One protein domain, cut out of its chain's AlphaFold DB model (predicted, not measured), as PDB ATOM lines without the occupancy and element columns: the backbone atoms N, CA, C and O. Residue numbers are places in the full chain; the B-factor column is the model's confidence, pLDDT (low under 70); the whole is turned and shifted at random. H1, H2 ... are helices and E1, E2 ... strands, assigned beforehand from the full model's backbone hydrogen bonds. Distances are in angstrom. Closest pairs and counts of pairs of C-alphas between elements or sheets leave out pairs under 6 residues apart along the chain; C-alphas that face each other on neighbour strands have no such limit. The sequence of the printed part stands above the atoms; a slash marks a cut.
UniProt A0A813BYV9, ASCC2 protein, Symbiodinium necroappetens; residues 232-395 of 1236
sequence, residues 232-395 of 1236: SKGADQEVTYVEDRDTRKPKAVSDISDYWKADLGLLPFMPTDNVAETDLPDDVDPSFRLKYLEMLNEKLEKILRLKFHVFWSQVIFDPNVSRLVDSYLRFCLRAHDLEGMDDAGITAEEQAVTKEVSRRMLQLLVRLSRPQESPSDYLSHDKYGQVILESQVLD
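AT A GLANCE: This is residues 232 to 395 of the 1236 residues of the protein "ASCC2 protein" of Symbiodinium necroappetens (UniProt A0A813BYV9). An elongated, loosely built helical body has its two longest helices, H2 and H5, side by side and H4 on one side of the pair, while the unnamed stretch of residues 255 to 270 runs between H2 and H4. H3 and H6 lie at one end, with the strand hairpin of E1 and E2 beyond them; at the other end residues 334 to 340 stick out. The printed part has 164 residues, with two antiparallel strands in one sheet of order E1 - E2, then six named helices, H1 to H6; the class is mostly helix. The whole is loose, with a radius of gyration of the C-alphas of 18.9 A and spans of 59 by 35 by 23 A.

IN THESE COORDINATES: E1, residues 239 to 243, begins at C-alpha 239 at (-15.662, 14.361, -12.107), and E2 is residues 250 to 254. H1 is residues 271 to 274. H2, residues 286 to 304, is 27.6 A long, and H3 is residues 308 to 317. H4, residues 319 to 331, is 18.2 A long. H5, residues 348 to 368, is 30.2 A long and begins at C-alpha 348 at (16.672, 44.898, 2.659). H6, residues 381 to 390, ends at C-alpha 390 at (-20.501, 31.460, 0.668).

HOW THE PARTS SIT: E1 and E2 form a hairpin, antiparallel at 144 degrees, with N 240 and O 253 2.8 A apart and N 242 and O 251 2.9 A apart, both within hydrogen-bond range. E1 is apart from the six helices. H1 is close to but not clearly touching H4, the closest C-alphas being those of Pro 271 and Phe 331, 5.3 A. H2 and H5 touch at a shallow tilt of 28 degrees, the same way, closest at the C-alphas of Asn 297 and Val 357, 5.2 A. H3 and H4 only just touch, only at the corner by their link, with 3 pairs of C-alphas within 8 A; the closest are Val 315 and Val 321, 5.9 A. H4 is close to but not clearly touching H5, at a steep tilt of 55 degrees, with the C-alphas of Val 325 and Met 361 closest at 7.8 A. H6 is close to but not clearly touching H3, with the C-alphas of Ile 316 and Val 387 closest at 7.0 A. Every O i to N i+4 pair is within hydrogen-bond range in H3, H4, H5 and H6, against 14 of 15 in H2; H1 is too short for such a pair.

THE WHOLE: The two C-alphas farthest apart, those of Thr 247 and Gly 340, are 63.0 A from each other. The printed part has no cut. The links E2 to H1, H1 to H2, H4 to H5 and H5 to H6 are long. The mean pLDDT of the printed part is 91.2, and residues 275 to 280, 284 and 340 to 344 are under 70.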
ATOM      1  N   SER A 232     -15.516  19.513 -22.134       90.94
ATOM      2  CA  SER A 232     -15.390  20.947 -21.818       90.94
ATOM      3  C   SER A 232     -16.493  21.459 -20.876       90.94
ATOM      4  O   SER A 232     -17.045  22.545 -21.083       90.94
ATOM      5  N   LYS A 233     -16.852  20.671 -19.856       95.12
ATOM      6  CA  LYS A 233     -17.844  21.076 -18.852       95.12
ATOM      7  C   LYS A 233     -17.147  21.845 -17.726       95.12
ATOM      8  O   LYS A 233     -15.941  21.730 -17.539       95.12
ATOM      9  N   GLY A 234     -17.902  22.651 -16.985       95.25
ATOM     10  CA  GLY A 234     -17.363  23.371 -15.830       95.25
ATOM     11  C   GLY A 234     -16.948  22.408 -14.717       95.25
ATOM     12  O   GLY A 234     -17.554  21.348 -14.548       95.25
ATOM     13  N   ALA A 235     -15.950  22.787 -13.918       97.00
ATOM     14  CA  ALA A 235     -15.462  21.996 -12.785       97.00
ATOM     15  C   ALA A 235     -16.570  21.683 -11.758       97.00
ATOM     16  O   ALA A 235     -16.489  20.700 -11.031       97.00
ATOM     17  N   ASP A 236     -17.637  22.480 -11.720       96.38
ATOM     18  CA  ASP A 236     -18.829  22.251 -10.902       96.38
ATOM     19  C   ASP A 236     -19.693  21.061 -11.361       96.38
ATOM     20  O   ASP A 236     -20.491  20.546 -10.582       96.38
ATOM     21  N   GLN A 237     -19.514  20.596 -12.598       96.25
ATOM     22  CA  GLN A 237     -20.247  19.469 -13.188       96.25
ATOM     23  C   GLN A 237     -19.342  18.275 -13.515       96.25
ATOM     24  O   GLN A 237     -19.834  17.187 -13.829       96.25
ATOM     25  N   GLU A 238     -18.025  18.471 -13.489       96.25
ATOM     26  CA  GLU A 238     -17.054  17.446 -13.844       96.25
ATOM     27  C   GLU A 238     -16.643  16.564 -12.661       96.25
ATOM     28  O   GLU A 238     -16.804  16.874 -11.478       96.25
ATOM     29  N   VAL A 239     -16.121  15.396 -13.023       97.00
ATOM     30  CA  VAL A 239     -15.662  14.361 -12.107       97.00
ATOM     31  C   VAL A 239     -14.297  13.899 -12.590       97.00
ATOM     32  O   VAL A 239     -14.122  13.575 -13.766       97.00
ATOM     33  N   THR A 240     -13.339  13.803 -11.676       96.31
ATOM     34  CA  THR A 240     -12.040  13.186 -11.927       96.31
ATOM     35  C   THR A 240     -12.001  11.811 -11.274       96.31
ATOM     36  O   THR A 240     -12.350  11.637 -10.105       96.31
ATOM     37  N   TYR A 241     -11.568  10.806 -12.032       96.06
ATOM     38  CA  TYR A 241     -11.396   9.462 -11.496       96.06
ATOM     39  C   TYR A 241     -10.061   9.361 -10.765       96.06
ATOM     40  O   TYR A 241      -9.010   9.674 -11.324       96.06
ATOM     41  N   VAL A 242     -10.103   8.876  -9.527       96.25
ATOM     42  CA  VAL A 242      -8.924   8.664  -8.681       96.25
ATOM     43  C   VAL A 242      -8.856   7.207  -8.260       96.25
ATOM     44  O   VAL A 242      -9.877   6.538  -8.127       96.25
ATOM     45  N   GLU A 243      -7.651   6.679  -8.067       94.81
ATOM     46  CA  GLU A 243      -7.501   5.356  -7.476       94.81
ATOM     47  C   GLU A 243      -7.889   5.396  -5.998       94.81
ATOM     48  O   GLU A 243      -7.259   6.071  -5.184       94.81
ATOM     49  N   ASP A 244      -8.914   4.628  -5.650       93.44
ATOM     50  CA  ASP A 244      -9.311   4.429  -4.268       93.44
ATOM     51  C   ASP A 244      -8.208   3.672  -3.508       93.44
ATOM     52  O   ASP A 244      -7.763   2.594  -3.919       93.44
ATOM     53  N   ARG A 245      -7.756   4.244  -2.387       90.56
ATOM     54  CA  ARG A 245      -6.621   3.730  -1.606       90.56
ATOM     55  C   ARG A 245      -6.852   2.313  -1.070       90.56
ATOM     56  O   ARG A 245      -5.886   1.561  -0.933       90.56
ATOM     57  N   ASP A 246      -8.098   1.954  -0.776       91.38
ATOM     58  CA  ASP A 246      -8.450   0.671  -0.169       91.38
ATOM     59  C   ASP A 246      -8.721  -0.401  -1.222       91.38
ATOM     60  O   ASP A 246      -8.297  -1.549  -1.075       91.38
ATOM     61  N   THR A 247      -9.424  -0.040  -2.296       92.06
ATOM     62  CA  THR A 247      -9.866  -1.008  -3.310       92.06
ATOM     63  C   THR A 247      -8.948  -1.081  -4.528       92.06
ATOM     64  O   THR A 247      -9.050  -2.040  -5.296       92.06
ATOM     65  N   ARG A 248      -8.061  -0.090  -4.719       89.75
ATOM     66  CA  ARG A 248      -7.271   0.144  -5.945       89.75
ATOM     67  C   ARG A 248      -8.111   0.271  -7.219       89.75
ATOM     68  O   ARG A 248      -7.589   0.177  -8.332       89.75
ATOM     69  N   LYS A 249      -9.424   0.453  -7.070       92.50
ATOM     70  CA  LYS A 249     -10.357   0.639  -8.179       92.50
ATOM     71  C   LYS A 249     -10.488   2.128  -8.495       92.50
ATOM     72  O   LYS A 249     -10.307   2.958  -7.602       92.50
ATOM     73  N   PRO A 250     -10.799   2.482  -9.750       95.12
ATOM     74  CA  PRO A 250     -11.127   3.855 -10.092       95.12
ATOM     75  C   PRO A 250     -12.415   4.275  -9.369       95.12
ATOM     76  O   PRO A 250     -13.438   3.597  -9.459       95.12
ATOM     77  N   LYS A 251     -12.354   5.397  -8.655       96.38
ATOM     78  CA  LYS A 251     -13.468   6.054  -7.975       96.38
ATOM     79  C   LYS A 251     -13.690   7.419  -8.609       96.38
ATOM     80  O   LYS A 251     -12.766   8.222  -8.694       96.38
ATOM     81  N   ALA A 252     -14.918   7.663  -9.039       97.12
ATOM     82  CA  ALA A 252     -15.383   8.970  -9.477       97.12
ATOM     83  C   ALA A 252     -15.423   9.936  -8.279       97.12
ATOM     84  O   ALA A 252     -16.119   9.665  -7.300       97.12
ATOM     85  N   VAL A 253     -14.681  11.041  -8.347       97.81
ATOM     86  CA  VAL A 253     -14.708  12.122  -7.351       97.81
ATOM     87  C   VAL A 253     -15.062  13.425  -8.062       97.81
ATOM     88  O   VAL A 253     -14.442  13.747  -9.074       97.81
ATOM     89  N   SER A 254     -16.061  14.160  -7.565       97.75
ATOM     90  CA  SER A 254     -16.404  15.480  -8.115       97.75
ATOM     91  C   SER A 254     -15.191  16.404  -8.065       97.75
ATOM     92  O   SER A 254     -14.437  16.380  -7.096       97.75
ATOM     93  N   ASP A 255     -14.997  17.208  -9.105       97.19
ATOM     94  CA  ASP A 255     -13.895  18.165  -9.197       97.19
ATOM     95  C   ASP A 255     -13.924  19.230  -8.092       97.19
ATOM     96  O   ASP A 255     -12.870  19.720  -7.685       97.19
ATOM     97  N   ILE A 256     -15.114  19.539  -7.568       97.88
ATOM     98  CA  ILE A 256     -15.311  20.381  -6.388       97.88
ATOM     99  C   ILE A 256     -15.680  19.485  -5.205       97.88
ATOM    100  O   ILE A 256     -16.842  19.151  -4.984       97.88
ATOM    101  N   SER A 257     -14.670  19.060  -4.447       97.56
ATOM    102  CA  SER A 257     -14.835  18.159  -3.302       97.56
ATOM    103  C   SER A 257     -13.737  18.370  -2.263       97.56
ATOM    104  O   SER A 257     -12.581  18.636  -2.593       97.56
ATOM    105  N   ASP A 258     -14.099  18.173  -0.996       97.50
ATOM    106  CA  ASP A 258     -13.184  18.109   0.146       97.50
ATOM    107  C   ASP A 258     -12.047  17.090  -0.042       97.50
ATOM    108  O   ASP A 258     -10.966  17.267   0.514       97.50
ATOM    109  N   TYR A 259     -12.243  16.072  -0.884       97.19
ATOM    110  CA  TYR A 259     -11.227  15.094  -1.259       97.19
ATOM    111  C   TYR A 259      -9.941  15.733  -1.804       97.19
ATOM    112  O   TYR A 259      -8.845  15.222  -1.569       97.19
ATOM    113  N   TRP A 260     -10.061  16.839  -2.544       97.44
ATOM    114  CA  TRP A 260      -8.918  17.520  -3.160       97.44
ATOM    115  C   TRP A 260      -8.198  18.475  -2.212       97.44
ATOM    116  O   TRP A 260      -7.103  18.936  -2.540       97.44
ATOM    117  N   LYS A 261      -8.794  18.776  -1.053       96.88
ATOM    118  CA  LYS A 261      -8.201  19.661  -0.054       96.88
ATOM    119  C   LYS A 261      -6.900  19.055   0.463       96.88
ATOM    120  O   LYS A 261      -6.870  17.943   0.990       96.88
ATOM    121  N   ALA A 262      -5.824  19.825   0.372       95.19
ATOM    122  CA  ALA A 262      -4.559  19.516   1.012       95.19
ATOM    123  C   ALA A 262      -4.404  20.350   2.288       95.19
ATOM    124  O   ALA A 262      -4.808  21.510   2.341       95.19
ATOM    125  N   ASP A 263      -3.768  19.792   3.316       95.31
ATOM    126  CA  ASP A 263      -3.283  20.612   4.423       95.31
ATOM    127  C   ASP A 263      -2.015  21.350   3.974       95.31
ATOM    128  O   ASP A 263      -0.913  20.796   3.934       95.31
ATOM    129  N   LEU A 264      -2.194  22.602   3.552       95.06
ATOM    130  CA  LEU A 264      -1.091  23.463   3.144       95.06
ATOM    131  C   LEU A 264      -0.389  24.107   4.349       95.06
ATOM    132  O   LEU A 264       0.731  24.606   4.187       95.06
ATOM    133  N   GLY A 265      -0.994  24.079   5.542       93.62
ATOM    134  CA  GLY A 265      -0.545  24.842   6.705       93.62
ATOM    135  C   GLY A 265      -0.498  26.344   6.414       93.62
ATOM    136  O   GLY A 265       0.551  26.959   6.597       93.62
ATOM    137  N   LEU A 266      -1.585  26.895   5.861       94.06
ATOM    138  CA  LEU A 266      -1.737  28.336   5.644       94.06
ATOM    139  C   LEU A 266      -1.956  29.017   6.995       94.06
ATOM    140  O   LEU A 266      -2.853  28.630   7.743       94.06
ATOM    141  N   LEU A 267      -1.125  30.010   7.292       90.81
ATOM    142  CA  LEU A 267      -1.183  30.783   8.526       90.81
ATOM    143  C   LEU A 267      -1.712  32.195   8.225       90.81
ATOM    144  O   LEU A 267      -1.435  32.710   7.141       90.81
ATOM    145  N   PRO A 268      -2.491  32.800   9.137       94.19
ATOM    146  CA  PRO A 268      -3.004  34.156   8.963       94.19
ATOM    147  C   PRO A 268      -1.888  35.200   9.058       94.19
ATOM    148  O   PRO A 268      -0.967  35.056   9.853       94.19
ATOM    149  N   PHE A 269      -1.965  36.265   8.270       93.75
ATOM    150  CA  PHE A 269      -1.026  37.385   8.351       93.75
ATOM    151  C   PHE A 269      -1.271  38.173   9.650       93.75
ATOM    152  O   PHE A 269      -2.421  38.388  10.022       93.75
ATOM    153  N   MET A 270      -0.227  38.554  10.379       88.38
ATOM    154  CA  MET A 270      -0.339  39.188  11.697       88.38
ATOM    155  C   MET A 270      -0.035  40.689  11.626       88.38
ATOM    156  O   MET A 270       0.794  41.102  10.816       88.38
ATOM    157  N   PRO A 271      -0.606  41.525  12.516       83.50
ATOM    158  CA  PRO A 271      -0.225  42.936  12.621       83.50
ATOM    159  C   PRO A 271       1.287  43.125  12.782       83.50
ATOM    160  O   PRO A 271       1.871  43.954  12.093       83.50
ATOM    161  N   THR A 272       1.920  42.291  13.617       78.25
ATOM    162  CA  THR A 272       3.367  42.285  13.903       78.25
ATOM    163  C   THR A 272       4.242  42.056  12.672       78.25
ATOM    164  O   THR A 272       5.417  42.413  12.689       78.25
ATOM    165  N   ASP A 273       3.686  41.513  11.586       80.38
ATOM    166  CA  ASP A 273       4.419  41.317  10.332       80.38
ATOM    167  C   ASP A 273       4.726  42.648   9.619       80.38
ATOM    168  O   ASP A 273       5.571  42.684   8.726       80.38
ATOM    169  N   ASN A 274       4.088  43.747  10.044       73.38
ATOM    170  CA  ASN A 274       4.227  45.091   9.477       73.38
ATOM    171  C   ASN A 274       4.988  46.085  10.362       73.38
ATOM    172  O   ASN A 274       5.205  47.226   9.964       73.38
ATOM    173  N   VAL A 275       5.331  45.696  11.585       65.44
ATOM    174  CA  VAL A 275       5.766  46.639  12.618       65.44
ATOM    175  C   VAL A 275       7.273  46.887  12.513       65.44
ATOM    176  O   VAL A 275       8.032  45.958  12.248       65.44
ATOM    177  N   ALA A 276       7.731  48.130  12.684       63.53
ATOM    178  CA  ALA A 276       9.159  48.451  12.736       63.53
ATOM    179  C   ALA A 276       9.854  47.677  13.873       63.53
ATOM    180  O   ALA A 276       9.216  47.343  14.868       63.53
ATOM    181  N   GLU A 277      11.163  47.422  13.776       62.91
ATOM    182  CA  GLU A 277      11.898  46.718  14.850       62.91
ATOM    183  C   GLU A 277      11.759  47.421  16.217       62.91
ATOM    184  O   GLU A 277      11.752  46.770  17.255       62.91
ATOM    185  N   THR A 278      11.574  48.744  16.214       60.53
ATOM    186  CA  THR A 278      11.395  49.582  17.411       60.53
ATOM    187  C   THR A 278      10.056  49.403  18.123       60.53
ATOM    188  O   THR A 278       9.957  49.748  19.295       60.53
ATOM    189  N   ASP A 279       9.049  48.882  17.424       65.81
ATOM    190  CA  ASP A 279       7.672  48.764  17.908       65.81
ATOM    191  C   ASP A 279       7.273  47.289  18.129       65.81
ATOM    192  O   ASP A 279       6.137  46.987  18.505       65.81
ATOM    193  N   LEU A 280       8.201  46.350  17.893       67.62
ATOM    194  CA  LEU A 280       8.014  44.951  18.254       67.62
ATOM    195  C   LEU A 280       8.052  44.808  19.785       67.62
ATOM    196  O   LEU A 280       8.929  45.381  20.431       67.62
ATOM    197  N   PRO A 281       7.135  44.027  20.381       73.19
ATOM    198  CA  PRO A 281       7.241  43.639  21.780       73.19
ATOM    199  C   PRO A 281       8.611  43.010  22.084       73.19
ATOM    200  O   PRO A 281       9.134  42.256  21.263       73.19
ATOM    201  N   ASP A 282       9.167  43.279  23.271       74.88
ATOM    202  CA  ASP A 282      10.501  42.803  23.690       74.88
ATOM    203  C   ASP A 282      10.678  41.269  23.585       74.88
ATOM    204  O   ASP A 282      11.799  40.759  23.562       74.88
ATOM    205  N   ASP A 283       9.578  40.513  23.557       74.81
ATOM    206  CA  ASP A 283       9.535  39.055  23.454       74.81
ATOM    207  C   ASP A 283       9.500  38.512  22.012       74.81
ATOM    208  O   ASP A 283       9.651  37.301  21.816       74.81
ATOM    209  N   VAL A 284       9.354  39.370  20.997       69.38
ATOM    210  CA  VAL A 284       9.315  38.976  19.582       69.38
ATOM    211  C   VAL A 284      10.678  39.202  18.935       69.38
ATOM    212  O   VAL A 284      11.052  40.319  18.594       69.38
ATOM    213  N   ASP A 285      11.423  38.118  18.713       76.81
ATOM    214  CA  ASP A 285      12.705  38.197  18.006       76.81
ATOM    215  C   ASP A 285      12.475  38.506  16.501       76.81
ATOM    216  O   ASP A 285      11.797  37.731  15.812       76.81
ATOM    217  N   PRO A 286      13.043  39.610  15.965       72.69
ATOM    218  CA  PRO A 286      12.874  40.035  14.571       72.69
ATOM    219  C   PRO A 286      13.219  38.953  13.539       72.69
ATOM    220  O   PRO A 286      12.632  38.903  12.456       72.69
ATOM    221  N   SER A 287      14.120  38.023  13.874       78.62
ATOM    222  CA  SER A 287      14.484  36.913  12.990       78.62
ATOM    223  C   SER A 287      13.323  35.938  12.731       78.62
ATOM    224  O   SER A 287      13.270  35.298  11.673       78.62
ATOM    225  N   PHE A 288      12.344  35.854  13.642       83.50
ATOM    226  CA  PHE A 288      11.133  35.060  13.431       83.50
ATOM    227  C   PHE A 288      10.226  35.660  12.362       83.50
ATOM    228  O   PHE A 288       9.604  34.894  11.624       83.50
ATOM    229  N   ARG A 289      10.182  36.991  12.230       84.00
ATOM    230  CA  ARG A 289       9.355  37.676  11.229       84.00
ATOM    231  C   ARG A 289       9.801  37.342   9.812       84.00
ATOM    232  O   ARG A 289       8.987  36.888   9.009       84.00
ATOM    233  N   LEU A 290      11.092  37.489   9.504       87.75
ATOM    234  CA  LEU A 290      11.624  37.127   8.184       87.75
ATOM    235  C   LEU A 290      11.302  35.665   7.846       87.75
ATOM    236  O   LEU A 290      10.754  35.372   6.783       87.75
ATOM    237  N   LYS A 291      11.559  34.752   8.788       91.00
ATOM    238  CA  LYS A 291      11.273  33.321   8.623       91.00
ATOM    239  C   LYS A 291       9.781  33.041   8.411       91.00
ATOM    240  O   LYS A 291       9.422  32.137   7.654       91.00
ATOM    241  N   TYR A 292       8.913  33.795   9.080       91.31
ATOM    242  CA  TYR A 292       7.470  33.713   8.898       91.31
ATOM    243  C   TYR A 292       7.059  34.151   7.488       91.31
ATOM    244  O   TYR A 292       6.368  33.407   6.792       91.31
ATOM    245  N   LEU A 293       7.558  35.299   7.024       92.25
ATOM    246  CA  LEU A 293       7.290  35.811   5.680       92.25
ATOM    247  C   LEU A 293       7.812  34.865   4.587       92.25
ATOM    248  O   LEU A 293       7.125  34.645   3.591       92.25
ATOM    249  N   GLU A 294       8.981  34.249   4.773       94.44
ATOM    250  CA  GLU A 294       9.507  33.223   3.863       94.44
ATOM    251  C   GLU A 294       8.613  31.979   3.813       94.44
ATOM    252  O   GLU A 294       8.318  31.464   2.729       94.44
ATOM    253  N   MET A 295       8.137  31.515   4.972       95.56
ATOM    254  CA  MET A 295       7.195  30.401   5.048       95.56
ATOM    255  C   MET A 295       5.893  30.748   4.326       95.56
ATOM    256  O   MET A 295       5.430  29.968   3.490       95.56
ATOM    257  N   LEU A 296       5.314  31.915   4.617       95.75
ATOM    258  CA  LEU A 296       4.090  32.394   3.986       95.75
ATOM    259  C   LEU A 296       4.266  32.492   2.468       95.75
ATOM    260  O   LEU A 296       3.423  32.006   1.713       95.75
ATOM    261  N   ASN A 297       5.398  33.030   2.018       96.56
ATOM    262  CA  ASN A 297       5.760  33.089   0.611       96.56
ATOM    263  C   ASN A 297       5.766  31.690  -0.031       96.56
ATOM    264  O   ASN A 297       5.154  31.490  -1.084       96.56
ATOM    265  N   GLU A 298       6.389  30.698   0.614       97.56
ATOM    266  CA  GLU A 298       6.398  29.302   0.151       97.56
ATOM    267  C   GLU A 298       4.977  28.718   0.068       97.56
ATOM    268  O   GLU A 298       4.639  28.022  -0.897       97.56
ATOM    269  N   LYS A 299       4.112  29.001   1.052       97.50
ATOM    270  CA  LYS A 299       2.722  28.519   1.043       97.50
ATOM    271  C   LYS A 299       1.897  29.164  -0.067       97.50
ATOM    272  O   LYS A 299       1.165  28.453  -0.760       97.50
ATOM    273  N   LEU A 300       2.072  30.467  -0.294       98.06
ATOM    274  CA  LEU A 300       1.466  31.185  -1.416       98.06
ATOM    275  C   LEU A 300       1.930  30.609  -2.764       98.06
ATOM    276  O   LEU A 300       1.129  30.455  -3.683       98.06
ATOM    277  N   GLU A 301       3.193  30.182  -2.883       97.94
ATOM    278  CA  GLU A 301       3.670  29.452  -4.069       97.94
ATOM    279  C   GLU A 301       2.880  28.170  -4.313       97.94
ATOM    280  O   GLU A 301       2.519  27.848  -5.446       97.94
ATOM    281  N   LYS A 302       2.666  27.403  -3.240       97.94
ATOM    282  CA  LYS A 302       2.038  26.085  -3.305       97.94
ATOM    283  C   LYS A 302       0.580  26.201  -3.720       97.94
ATOM    284  O   LYS A 302       0.183  25.484  -4.636       97.94
ATOM    285  N   ILE A 303      -0.183  27.115  -3.116       98.25
ATOM    286  CA  ILE A 303      -1.593  27.320  -3.480       98.25
ATOM    287  C   ILE A 303      -1.735  27.830  -4.924       98.25
ATOM    288  O   ILE A 303      -2.577  27.339  -5.674       98.25
ATOM    289  N   LEU A 304      -0.851  28.732  -5.373       98.44
ATOM    290  CA  LEU A 304      -0.854  29.240  -6.751       98.44
ATOM    291  C   LEU A 304      -0.483  28.175  -7.795       98.44
ATOM    292  O   LEU A 304      -0.867  28.296  -8.954       98.44
ATOM    293  N   ARG A 305       0.230  27.113  -7.403       98.06
ATOM    294  CA  ARG A 305       0.580  25.983  -8.283       98.06
ATOM    295  C   ARG A 305      -0.483  24.891  -8.364       98.06
ATOM    296  O   ARG A 305      -0.331  23.975  -9.173       98.06
ATOM    297  N   LEU A 306      -1.529  24.945  -7.538       98.31
ATOM    298  CA  LEU A 306      -2.615  23.969  -7.607       98.31
ATOM    299  C   LEU A 306      -3.315  24.040  -8.970       98.31
ATOM    300  O   LEU A 306      -3.457  25.115  -9.554       98.31
ATOM    301  N   LYS A 307      -3.772  22.885  -9.466       97.56
ATOM    302  CA  LYS A 307      -4.652  22.812 -10.646       97.56
ATOM    303  C   LYS A 307      -5.981  23.504 -10.342       97.56
ATOM    304  O   LYS A 307      -6.374  23.528  -9.185       97.56
ATOM    305  N   PHE A 308      -6.688  23.984 -11.362       97.81
ATOM    306  CA  PHE A 308      -7.922  24.762 -11.206       97.81
ATOM    307  C   PHE A 308      -8.949  24.147 -10.233       97.81
ATOM    308  O   PHE A 308      -9.287  24.765  -9.228       97.81
ATOM    309  N   HIS A 309      -9.387  22.904 -10.465       97.62
ATOM    310  CA  HIS A 309     -10.372  22.232  -9.599       97.62
ATOM    311  C   HIS A 309      -9.852  21.984  -8.168       97.62
ATOM    312  O   HIS A 309     -10.599  22.103  -7.198       97.62
ATOM    313  N   VAL A 310      -8.549  21.710  -8.016       98.38
ATOM    314  CA  VAL A 310      -7.902  21.530  -6.703       98.38
ATOM    315  C   VAL A 310      -7.792  22.862  -5.965       98.38
ATOM    316  O   VAL A 310      -8.014  22.912  -4.763       98.38
ATOM    317  N   PHE A 311      -7.474  23.944  -6.677       98.56
ATOM    318  CA  PHE A 311      -7.429  25.297  -6.135       98.56
ATOM    319  C   PHE A 311      -8.801  25.712  -5.605       98.56
ATOM    320  O   PHE A 311      -8.906  26.099  -4.447       98.56
ATOM    321  N   TRP A 312      -9.858  25.564  -6.407       98.31
ATOM    322  CA  TRP A 312     -11.211  25.915  -5.973       98.31
ATOM    323  C   TRP A 312     -11.734  25.003  -4.863       98.31
ATOM    324  O   TRP A 312     -12.361  25.490  -3.929       98.31
ATOM    325  N   SER A 313     -11.402  23.711  -4.882       98.38
ATOM    326  CA  SER A 313     -11.676  22.827  -3.743       98.38
ATOM    327  C   SER A 313     -10.928  23.271  -2.479       98.38
ATOM    328  O   SER A 313     -11.512  23.296  -1.399       98.38
ATOM    329  N   GLN A 314      -9.660  23.682  -2.589       98.31
ATOM    330  CA  GLN A 314      -8.919  24.242  -1.456       98.31
ATOM    331  C   GLN A 314      -9.618  25.496  -0.921       98.31
ATOM    332  O   GLN A 314      -9.845  25.591   0.275       98.31
ATOM    333  N   VAL A 315      -9.991  26.426  -1.799       97.94
ATOM    334  CA  VAL A 315     -10.681  27.673  -1.442       97.94
ATOM    335  C   VAL A 315     -12.002  27.408  -0.712       97.94
ATOM    336  O   VAL A 315     -12.267  28.030   0.311       97.94
ATOM    337  N   ILE A 316     -12.815  26.475  -1.214       97.75
ATOM    338  CA  ILE A 316     -14.153  26.191  -0.675       97.75
ATOM    339  C   ILE A 316     -14.078  25.434   0.657       97.75
ATOM    340  O   ILE A 316     -14.853  25.713   1.569       97.75
ATOM    341  N   PHE A 317     -13.170  24.461   0.781       97.69
ATOM    342  CA  PHE A 317     -13.159  23.529   1.915       97.69
ATOM    343  C   PHE A 317     -12.068  23.821   2.959       97.69
ATOM    344  O   PHE A 317     -12.049  23.187   4.023       97.69
ATOM    345  N   ASP A 318     -11.138  24.747   2.702       97.50
ATOM    346  CA  ASP A 318     -10.129  25.197   3.668       97.50
ATOM    347  C   ASP A 318     -10.377  26.644   4.132       97.50
ATOM    348  O   ASP A 318      -9.969  27.589   3.453       97.50
ATOM    349  N   PRO A 319     -10.962  26.849   5.329       96.19
ATOM    350  CA  PRO A 319     -11.251  28.193   5.832       96.19
ATOM    351  C   PRO A 319      -9.984  29.031   6.049       96.19
ATOM    352  O   PRO A 319     -10.064  30.255   6.124       96.19
ATOM    353  N   ASN A 320      -8.803  28.406   6.131       96.75
ATOM    354  CA  ASN A 320      -7.545  29.133   6.274       96.75
ATOM    355  C   ASN A 320      -7.195  29.972   5.040       96.75
ATOM    356  O   ASN A 320      -6.449  30.937   5.176       96.75
ATOM    357  N   VAL A 321      -7.739  29.655   3.857       97.38
ATOM    358  CA  VAL A 321      -7.548  30.488   2.660       97.38
ATOM    359  C   VAL A 321      -8.246  31.834   2.835       97.38
ATOM    360  O   VAL A 321      -7.598  32.867   2.686       97.38
ATOM    361  N   SER A 322      -9.532  31.828   3.207       96.38
ATOM    362  CA  SER A 322     -10.285  33.063   3.472       96.38
ATOM    363  C   SER A 322      -9.660  33.846   4.632       96.38
ATOM    364  O   SER A 322      -9.375  35.028   4.474       96.38
ATOM    365  N   ARG A 323      -9.301  33.181   5.744       96.81
ATOM    366  CA  ARG A 323      -8.617  33.840   6.876       96.81
ATOM    367  C   ARG A 323      -7.290  34.481   6.484       96.81
ATOM    368  O   ARG A 323      -6.981  35.562   6.971       96.81
ATOM    369  N   LEU A 324      -6.487  33.830   5.640       97.50
ATOM    370  CA  LEU A 324      -5.234  34.404   5.153       97.50
ATOM    371  C   LEU A 324      -5.494  35.653   4.301       97.50
ATOM    372  O   LEU A 324      -4.821  36.658   4.497       97.50
ATOM    373  N   VAL A 325      -6.457  35.600   3.377       98.12
ATOM    374  CA  VAL A 325      -6.816  36.761   2.543       98.12
ATOM    375  C   VAL A 325      -7.327  37.910   3.411       98.12
ATOM    376  O   VAL A 325      -6.850  39.031   3.267       98.12
ATOM    377  N   ASP A 326      -8.242  37.623   4.335       97.12
ATOM    378  CA  ASP A 326      -8.827  38.594   5.262       97.12
ATOM    379  C   ASP A 326      -7.763  39.262   6.140       97.12
ATOM    380  O   ASP A 326      -7.597  40.478   6.112       97.12
ATOM    381  N   SER A 327      -6.970  38.456   6.847       96.69
ATOM    382  CA  SER A 327      -5.912  38.962   7.723       96.69
ATOM    383  C   SER A 327      -4.826  39.724   6.959       96.69
ATOM    384  O   SER A 327      -4.360  40.758   7.433       96.69
ATOM    385  N   TYR A 328      -4.459  39.277   5.753       97.25
ATOM    386  CA  TYR A 328      -3.511  40.012   4.921       97.25
ATOM    387  C   TYR A 328      -4.063  41.381   4.528       97.25
ATOM    388  O   TYR A 328      -3.377  42.379   4.713       97.25
ATOM    389  N   LEU A 329      -5.285  41.447   3.991       96.81
ATOM    390  CA  LEU A 329      -5.873  42.712   3.543       96.81
ATOM    391  C   LEU A 329      -6.097  43.680   4.705       96.81
ATOM    392  O   LEU A 329      -5.815  44.866   4.567       96.81
ATOM    393  N   ARG A 330      -6.510  43.165   5.866       94.31
ATOM    394  CA  ARG A 330      -6.731  43.968   7.069       94.31
ATOM    395  C   ARG A 330      -5.448  44.595   7.607       94.31
ATOM    396  O   ARG A 330      -5.468  45.757   8.005       94.31
ATOM    397  N   PHE A 331      -4.363  43.823   7.674       93.06
ATOM    398  CA  PHE A 331      -3.147  44.260   8.362       93.06
ATOM    399  C   PHE A 331      -2.049  44.777   7.430       93.06
ATOM    400  O   PHE A 331      -1.132  45.420   7.919       93.06
ATOM    401  N   CYS A 332      -2.092  44.519   6.119       92.12
ATOM    402  CA  CYS A 332      -1.085  45.030   5.183       92.12
ATOM    403  C   CYS A 332      -1.021  46.564   5.230       92.12
ATOM    404  O   CYS A 332      -2.044  47.233   5.076       92.12
ATOM    405  N   LEU A 333       0.189  47.116   5.376       89.19
ATOM    406  CA  LEU A 333       0.395  48.567   5.357       89.19
ATOM    407  C   LEU A 333      -0.063  49.178   4.033       89.19
ATOM    408  O   LEU A 333       0.212  48.651   2.947       89.19
ATOM    409  N   ARG A 334      -0.727  50.327   4.135       89.88
ATOM    410  CA  ARG A 334      -1.176  51.143   3.008       89.88
ATOM    411  C   ARG A 334      -0.098  52.161   2.651       89.88
ATOM    412  O   ARG A 334       0.836  52.421   3.405       89.88
ATOM    413  N   ALA A 335      -0.227  52.782   1.480       86.19
ATOM    414  CA  ALA A 335       0.765  53.745   1.002       86.19
ATOM    415  C   ALA A 335       0.972  54.933   1.962       86.19
ATOM    416  O   ALA A 335       2.089  55.430   2.063       86.19
ATOM    417  N   HIS A 336      -0.083  55.364   2.662       83.44
ATOM    418  CA  HIS A 336      -0.009  56.453   3.637       83.44
ATOM    419  C   HIS A 336       0.625  56.033   4.970       83.44
ATOM    420  O   HIS A 336       1.223  56.879   5.622       83.44
ATOM    421  N   ASP A 337       0.577  54.749   5.336       84.62
ATOM    422  CA  ASP A 337       1.242  54.235   6.544       84.62
ATOM    423  C   ASP A 337       2.769  54.214   6.384       84.62
ATOM    424  O   ASP A 337       3.517  54.314   7.353       84.62
ATOM    425  N   LEU A 338       3.243  54.105   5.138       79.50
ATOM    426  CA  LEU A 338       4.667  54.086   4.800       79.50
ATOM    427  C   LEU A 338       5.292  55.491   4.757       79.50
ATOM    428  O   LEU A 338       6.521  55.612   4.735       79.50
ATOM    429  N   GLU A 339       4.485  56.557   4.718       74.25
ATOM    430  CA  GLU A 339       4.985  57.932   4.681       74.25
ATOM    431  C   GLU A 339       5.649  58.282   6.028       74.25
ATOM    432  O   GLU A 339       4.988  58.556   7.021       74.25
ATOM    433  N   GLY A 340       6.987  58.279   6.061       69.31
ATOM    434  CA  GLY A 340       7.777  58.539   7.273       69.31
ATOM    435  C   GLY A 340       8.470  57.306   7.864       69.31
ATOM    436  O   GLY A 340       9.262  57.459   8.790       69.31
ATOM    437  N   MET A 341       8.260  56.116   7.290       68.62
ATOM    438  CA  MET A 341       8.908  54.859   7.701       68.62
ATOM    439  C   MET A 341      10.287  54.607   7.056       68.62
ATOM    440  O   MET A 341      10.793  53.485   7.100       68.62
ATOM    441  N   ASP A 342      10.932  55.627   6.476       63.59
ATOM    442  CA  ASP A 342      12.208  55.487   5.745       63.59
ATOM    443  C   ASP A 342      13.371  54.922   6.603       63.59
ATOM    444  O   ASP A 342      14.382  54.501   6.040       63.59
ATOM    445  N   ASP A 343      13.226  54.871   7.936       60.31
ATOM    446  CA  ASP A 343      14.241  54.410   8.905       60.31
ATOM    447  C   ASP A 343      13.736  53.296   9.860       60.31
ATOM    448  O   ASP A 343      14.287  53.084  10.937       60.31
ATOM    449  N   ALA A 344      12.675  52.563   9.489       62.69
ATOM    450  CA  ALA A 344      11.947  51.613  10.356       62.69
ATOM    451  C   ALA A 344      12.710  50.325  10.773       62.69
ATOM    452  O   ALA A 344      12.101  49.356  11.232       62.69
ATOM    453  N   GLY A 345      14.029  50.250  10.565       70.56
ATOM    454  CA  GLY A 345      14.825  49.058  10.897       70.56
ATOM    455  C   GLY A 345      14.515  47.816  10.047       70.56
ATOM    456  O   GLY A 345      15.010  46.732  10.335       70.56
ATOM    457  N   ILE A 346      13.715  47.937   8.980       77.69
ATOM    458  CA  ILE A 346      13.397  46.812   8.087       77.69
ATOM    459  C   ILE A 346      14.616  46.502   7.217       77.69
ATOM    460  O   ILE A 346      15.099  47.349   6.458       77.69
ATOM    461  N   THR A 347      15.107  45.267   7.288       83.94
ATOM    462  CA  THR A 347      16.256  44.846   6.481       83.94
ATOM    463  C   THR A 347      15.899  44.799   4.988       83.94
ATOM    464  O   THR A 347      14.758  44.552   4.590       83.94
ATOM    465  N   ALA A 348      16.889  44.990   4.109       86.25
ATOM    466  CA  ALA A 348      16.672  44.898   2.659       86.25
ATOM    467  C   ALA A 348      16.156  43.511   2.216       86.25
ATOM    468  O   ALA A 348      15.460  43.399   1.205       86.25
ATOM    469  N   GLU A 349      16.499  42.465   2.972       88.88
ATOM    470  CA  GLU A 349      16.037  41.094   2.760       88.88
ATOM    471  C   GLU A 349      14.554  40.942   3.119       88.88
ATOM    472  O   GLU A 349      13.767  40.514   2.273       88.88
ATOM    473  N   GLU A 350      14.134  41.399   4.301       86.75
ATOM    474  CA  GLU A 350      12.718  41.424   4.696       86.75
ATOM    475  C   GLU A 350      11.869  42.236   3.724       86.75
ATOM    476  O   GLU A 350      10.788  41.799   3.323       86.75
ATOM    477  N   GLN A 351      12.369  43.386   3.268       87.00
ATOM    478  CA  GLN A 351      11.659  44.196   2.285       87.00
ATOM    479  C   GLN A 351      11.496  43.455   0.945       87.00
ATOM    480  O   GLN A 351      10.467  43.596   0.276       87.00
ATOM    481  N   ALA A 352      12.490  42.661   0.533       91.56
ATOM    482  CA  ALA A 352      12.412  41.853  -0.680       91.56
ATOM    483  C   ALA A 352      11.393  40.709  -0.543       91.56
ATOM    484  O   ALA A 352      10.592  40.504  -1.458       91.56
ATOM    485  N   VAL A 353      11.378  40.009   0.598       93.38
ATOM    486  CA  VAL A 353      10.403  38.937   0.869       93.38
ATOM    487  C   VAL A 353       8.988  39.502   0.984       93.38
ATOM    488  O   VAL A 353       8.075  38.970   0.358       93.38
ATOM    489  N   THR A 354       8.800  40.624   1.681       91.62
ATOM    490  CA  THR A 354       7.499  41.309   1.814       91.62
ATOM    491  C   THR A 354       6.926  41.694   0.450       91.62
ATOM    492  O   THR A 354       5.762  41.420   0.154       91.62
ATOM    493  N   LYS A 355       7.757  42.254  -0.442       92.38
ATOM    494  CA  LYS A 355       7.356  42.568  -1.826       92.38
ATOM    495  C   LYS A 355       6.938  41.319  -2.603       92.38
ATOM    496  O   LYS A 355       5.992  41.374  -3.386       92.38
ATOM    497  N   GLU A 356       7.625  40.199  -2.400       96.31
ATOM    498  CA  GLU A 356       7.298  38.934  -3.061       96.31
ATOM    499  C   GLU A 356       6.001  38.309  -2.515       96.31
ATOM    500  O   GLU A 356       5.175  37.848  -3.308       96.31
ATOM    501  N   VAL A 357       5.769  38.363  -1.197       96.38
ATOM    502  CA  VAL A 357       4.499  37.969  -0.561       96.38
ATOM    503  C   VAL A 357       3.351  38.810  -1.116       96.38
ATOM    504  O   VAL A 357       2.373  38.247  -1.605       96.38
ATOM    505  N   SER A 358       3.502  40.137  -1.142       96.12
ATOM    506  CA  SER A 358       2.517  41.066  -1.709       96.12
ATOM    507  C   SER A 358       2.215  40.761  -3.180       96.12
ATOM    508  O   SER A 358       1.056  40.634  -3.586       96.12
ATOM    509  N   ARG A 359       3.253  40.511  -3.988       97.62
ATOM    510  CA  ARG A 359       3.101  40.113  -5.394       97.62
ATOM    511  C   ARG A 359       2.286  38.825  -5.540       97.62
ATOM    512  O   ARG A 359       1.436  38.738  -6.428       97.62
ATOM    513  N   ARG A 360       2.544  37.812  -4.710       98.31
ATOM    514  CA  ARG A 360       1.820  36.531  -4.759       98.31
ATOM    515  C   ARG A 360       0.412  36.633  -4.199       98.31
ATOM    516  O   ARG A 360      -0.476  35.966  -4.721       98.31
ATOM    517  N   MET A 361       0.189  37.491  -3.212       98.25
ATOM    518  CA  MET A 361      -1.149  37.774  -2.717       98.25
ATOM    519  C   MET A 361      -2.005  38.427  -3.805       98.25
ATOM    520  O   MET A 361      -3.112  37.965  -4.066       98.25
ATOM    521  N   LEU A 362      -1.469  39.403  -4.549       98.44
ATOM    522  CA  LEU A 362      -2.164  39.945  -5.720       98.44
ATOM    523  C   LEU A 362      -2.441  38.862  -6.775       98.44
ATOM    524  O   LEU A 362      -3.526  38.825  -7.345       98.44
ATOM    525  N   GLN A 363      -1.501  37.943  -7.025       98.50
ATOM    526  CA  GLN A 363      -1.744  36.814  -7.933       98.50
ATOM    527  C   GLN A 363      -2.855  35.884  -7.437       98.50
ATOM    528  O   GLN A 363      -3.646  35.407  -8.252       98.50
ATOM    529  N   LEU A 364      -2.935  35.651  -6.126       98.56
ATOM    530  CA  LEU A 364      -4.007  34.875  -5.511       98.56
ATOM    531  C   LEU A 364      -5.352  35.584  -5.693       98.56
ATOM    532  O   LEU A 364      -6.291  34.959  -6.167       98.56
ATOM    533  N   LEU A 365      -5.423  36.890  -5.428       98.56
ATOM    534  CA  LEU A 365      -6.625  37.707  -5.625       98.56
ATOM    535  C   LEU A 365      -7.073  37.742  -7.093       98.56
ATOM    536  O   LEU A 365      -8.255  37.581  -7.380       98.56
ATOM    537  N   VAL A 366      -6.137  37.869  -8.042       98.38
ATOM    538  CA  VAL A 366      -6.429  37.780  -9.486       98.38
ATOM    539  C   VAL A 366      -6.987  36.410  -9.863       98.38
ATOM    540  O   VAL A 366      -7.845  36.313 -10.738       98.38
ATOM    541  N   ARG A 367      -6.483  35.341  -9.243       98.19
ATOM    542  CA  ARG A 367      -6.967  33.980  -9.482       98.19
ATOM    543  C   ARG A 367      -8.363  33.778  -8.889       98.19
ATOM    544  O   ARG A 367      -9.242  33.284  -9.585       98.19
ATOM    545  N   LEU A 368      -8.582  34.239  -7.656       98.19
ATOM    546  CA  LEU A 368      -9.883  34.240  -6.981       98.19
ATOM    547  C   LEU A 368     -10.928  35.061  -7.736       98.19
ATOM    548  O   LEU A 368     -12.097  34.708  -7.704       98.19
ATOM    549  N   SER A 369     -10.520  36.121  -8.440       97.31
ATOM    550  CA  SER A 369     -11.431  36.972  -9.207       97.31
ATOM    551  C   SER A 369     -11.786  36.416 -10.592       97.31
ATOM    552  O   SER A 369     -12.463  37.104 -11.360       97.31
ATOM    553  N   ARG A 370     -11.251  35.258 -10.999       95.81
ATOM    554  CA  ARG A 370     -11.430  34.699 -12.347       95.81
ATOM    555  C   ARG A 370     -12.230  33.399 -12.274       95.81
ATOM    556  O   ARG A 370     -11.672  32.381 -11.871       95.81
ATOM    557  N   PRO A 371     -13.490  33.377 -12.751       95.88
ATOM    558  CA  PRO A 371     -14.248  32.128 -12.842       95.88
ATOM    559  C   PRO A 371     -13.646  31.145 -13.854       95.88
ATOM    560  O   PRO A 371     -13.981  29.967 -13.826       95.88
ATOM    561  N   GLN A 372     -12.776  31.614 -14.754       96.69
ATOM    562  CA  GLN A 372     -12.209  30.840 -15.851       96.69
ATOM    563  C   GLN A 372     -10.705  31.109 -16.011       96.69
ATOM    564  O   GLN A 372     -10.288  32.255 -16.196       96.69
ATOM    565  N   GLU A 373      -9.900  30.044 -15.987       95.56
ATOM    566  CA  GLU A 373      -8.461  30.074 -16.306       95.56
ATOM    567  C   GLU A 373      -8.178  29.601 -17.736       95.56
ATOM    568  O   GLU A 373      -7.254  30.100 -18.382       95.56
ATOM    569  N   SER A 374      -8.984  28.667 -18.246       95.06
ATOM    570  CA  SER A 374      -8.889  28.135 -19.607       95.06
ATOM    571  C   SER A 374     -10.280  27.726 -20.131       95.06
ATOM    572  O   SER A 374     -11.226  27.635 -19.348       95.06
ATOM    573  N   PRO A 375     -10.460  27.448 -21.436       92.44
ATOM    574  CA  PRO A 375     -11.732  26.939 -21.962       92.44
ATOM    575  C   PRO A 375     -12.231  25.651 -21.286       92.44
ATOM    576  O   PRO A 375     -13.435  25.439 -21.232       92.44
ATOM    577  N   SER A 376     -11.325  24.819 -20.761       91.81
ATOM    578  CA  SER A 376     -11.648  23.586 -20.029       91.81
ATOM    579  C   SER A 376     -11.614  23.742 -18.508       91.81
ATOM    580  O   SER A 376     -12.124  22.887 -17.801       91.81
ATOM    581  N   ASP A 377     -10.999  24.807 -17.993       96.12
ATOM    582  CA  ASP A 377     -10.843  25.063 -16.560       96.12
ATOM    583  C   ASP A 377     -11.649  26.306 -16.175       96.12
ATOM    584  O   ASP A 377     -11.140  27.435 -16.178       96.12
ATOM    585  N   TYR A 378     -12.932  26.094 -15.885       97.56
ATOM    586  CA  TYR A 378     -13.851  27.144 -15.461       97.56
ATOM    587  C   TYR A 378     -14.886  26.631 -14.461       97.56
ATOM    588  O   TYR A 378     -15.193  25.443 -14.412       97.56
ATOM    589  N   LEU A 379     -15.426  27.545 -13.663       97.94
ATOM    590  CA  LEU A 379     -16.665  27.369 -12.917       97.94
ATOM    591  C   LEU A 379     -17.793  28.036 -13.700       97.94
ATOM    592  O   LEU A 379     -17.588  29.100 -14.297       97.94
ATOM    593  N   SER A 380     -18.989  27.449 -13.681       96.50
ATOM    594  CA  SER A 380     -20.180  28.158 -14.155       96.50
ATOM    595  C   SER A 380     -20.344  29.499 -13.421       96.50
ATOM    596  O   SER A 380     -19.970  29.638 -12.254       96.50
ATOM    597  N   HIS A 381     -20.873  30.518 -14.109       95.44
ATOM    598  CA  HIS A 381     -20.996  31.865 -13.540       95.44
ATOM    599  C   HIS A 381     -21.815  31.882 -12.246       95.44
ATOM    600  O   HIS A 381     -21.397  32.524 -11.282       95.44
ATOM    601  N   ASP A 382     -22.908  31.119 -12.208       95.12
ATOM    602  CA  ASP A 382     -23.767  30.994 -11.031       95.12
ATOM    603  C   ASP A 382     -23.022  30.316  -9.880       95.12
ATOM    604  O   ASP A 382     -23.045  30.808  -8.749       95.12
ATOM    605  N   LYS A 383     -22.286  29.227 -10.164       95.94
ATOM    606  CA  LYS A 383     -21.525  28.540  -9.121       95.94
ATOM    607  C   LYS A 383     -20.399  29.405  -8.578       95.94
ATOM    608  O   LYS A 383     -20.184  29.418  -7.373       95.94
ATOM    609  N   TYR A 384     -19.691  30.134  -9.437       97.69
ATOM    610  CA  TYR A 384     -18.653  31.062  -9.002       97.69
ATOM    611  C   TYR A 384     -19.232  32.179  -8.122       97.69
ATOM    612  O   TYR A 384     -18.702  32.410  -7.039       97.69
ATOM    613  N   GLY A 385     -20.338  32.816  -8.533       96.38
ATOM    614  CA  GLY A 385     -21.017  33.852  -7.743       96.38
ATOM    615  C   GLY A 385     -21.460  33.349  -6.365       96.38
ATOM    616  O   GLY A 385     -21.247  34.024  -5.356       96.38
ATOM    617  N   GLN A 386     -22.001  32.128  -6.309       95.62
ATOM    618  CA  GLN A 386     -22.337  31.446  -5.060       95.62
ATOM    619  C   GLN A 386     -21.088  31.194  -4.201       95.62
ATOM    620  O   GLN A 386     -21.075  31.534  -3.023       95.62
ATOM    621  N   VAL A 387     -20.030  30.623  -4.785       95.69
ATOM    622  CA  VAL A 387     -18.803  30.261  -4.063       95.69
ATOM    623  C   VAL A 387     -18.137  31.484  -3.451       95.69
ATOM    624  O   VAL A 387     -17.762  31.420  -2.284       95.69
ATOM    625  N   ILE A 388     -17.990  32.590  -4.187       95.88
ATOM    626  CA  ILE A 388     -17.313  33.776  -3.645       95.88
ATOM    627  C   ILE A 388     -18.065  34.381  -2.454       95.88
ATOM    628  O   ILE A 388     -17.416  34.842  -1.519       95.88
ATOM    629  N   LEU A 389     -19.401  34.297  -2.455       93.25
ATOM    630  CA  LEU A 389     -20.249  34.749  -1.354       93.25
ATOM    631  C   LEU A 389     -20.202  33.778  -0.162       93.25
ATOM    632  O   LEU A 389     -19.925  34.192   0.959       93.25
ATOM    633  N   GLU A 390     -20.426  32.480  -0.393       94.50
ATOM    634  CA  GLU A 390     -20.501  31.460   0.668       94.50
ATOM    635  C   GLU A 390     -19.155  31.208   1.356       94.50
ATOM    636  O   GLU A 390     -19.109  30.989   2.564       94.50
ATOM    637  N   SER A 391     -18.052  31.232   0.602       93.00
ATOM    638  CA  SER A 391     -16.706  31.020   1.155       93.00
ATOM    639  C   SER A 391     -16.074  32.289   1.734       93.00
ATOM    640  O   SER A 391     -14.982  32.209   2.298       93.00
ATOM    641  N   GLN A 392     -16.732  33.449   1.588       94.50
ATOM    642  CA  GLN A 392     -16.257  34.751   2.069       94.50
ATOM    643  C   GLN A 392     -14.806  35.055   1.652       94.50
ATOM    644  O   GLN A 392     -14.023  35.635   2.407       94.50
ATOM    645  N   VAL A 393     -14.396  34.610   0.459       93.31
ATOM    646  CA  VAL A 393     -13.051  34.902  -0.065       93.31
ATOM    647  C   VAL A 393     -12.935  36.308  -0.630       93.31
ATOM    648  O   VAL A 393     -11.845  36.875  -0.634       93.31
ATOM    649  N   LEU A 394     -14.047  36.862  -1.110       96.38
ATOM    650  CA  LEU A 394     -14.177  38.246  -1.539       96.38
ATOM    651  C   LEU A 394     -15.513  38.765  -1.015       96.38
ATOM    652  O   LEU A 394     -16.547  38.144  -1.233       96.38
ATOM    653  N   ASP A 395     -15.476  39.912  -0.358       96.62
ATOM    654  CA  ASP A 395     -16.630  40.722   0.015       96.62
ATOM    655  C   ASP A 395     -16.324  42.183  -0.343       96.62
ATOM    656  O   ASP A 395     -15.215  42.510  -0.783       96.62
TER     657      ASP A 395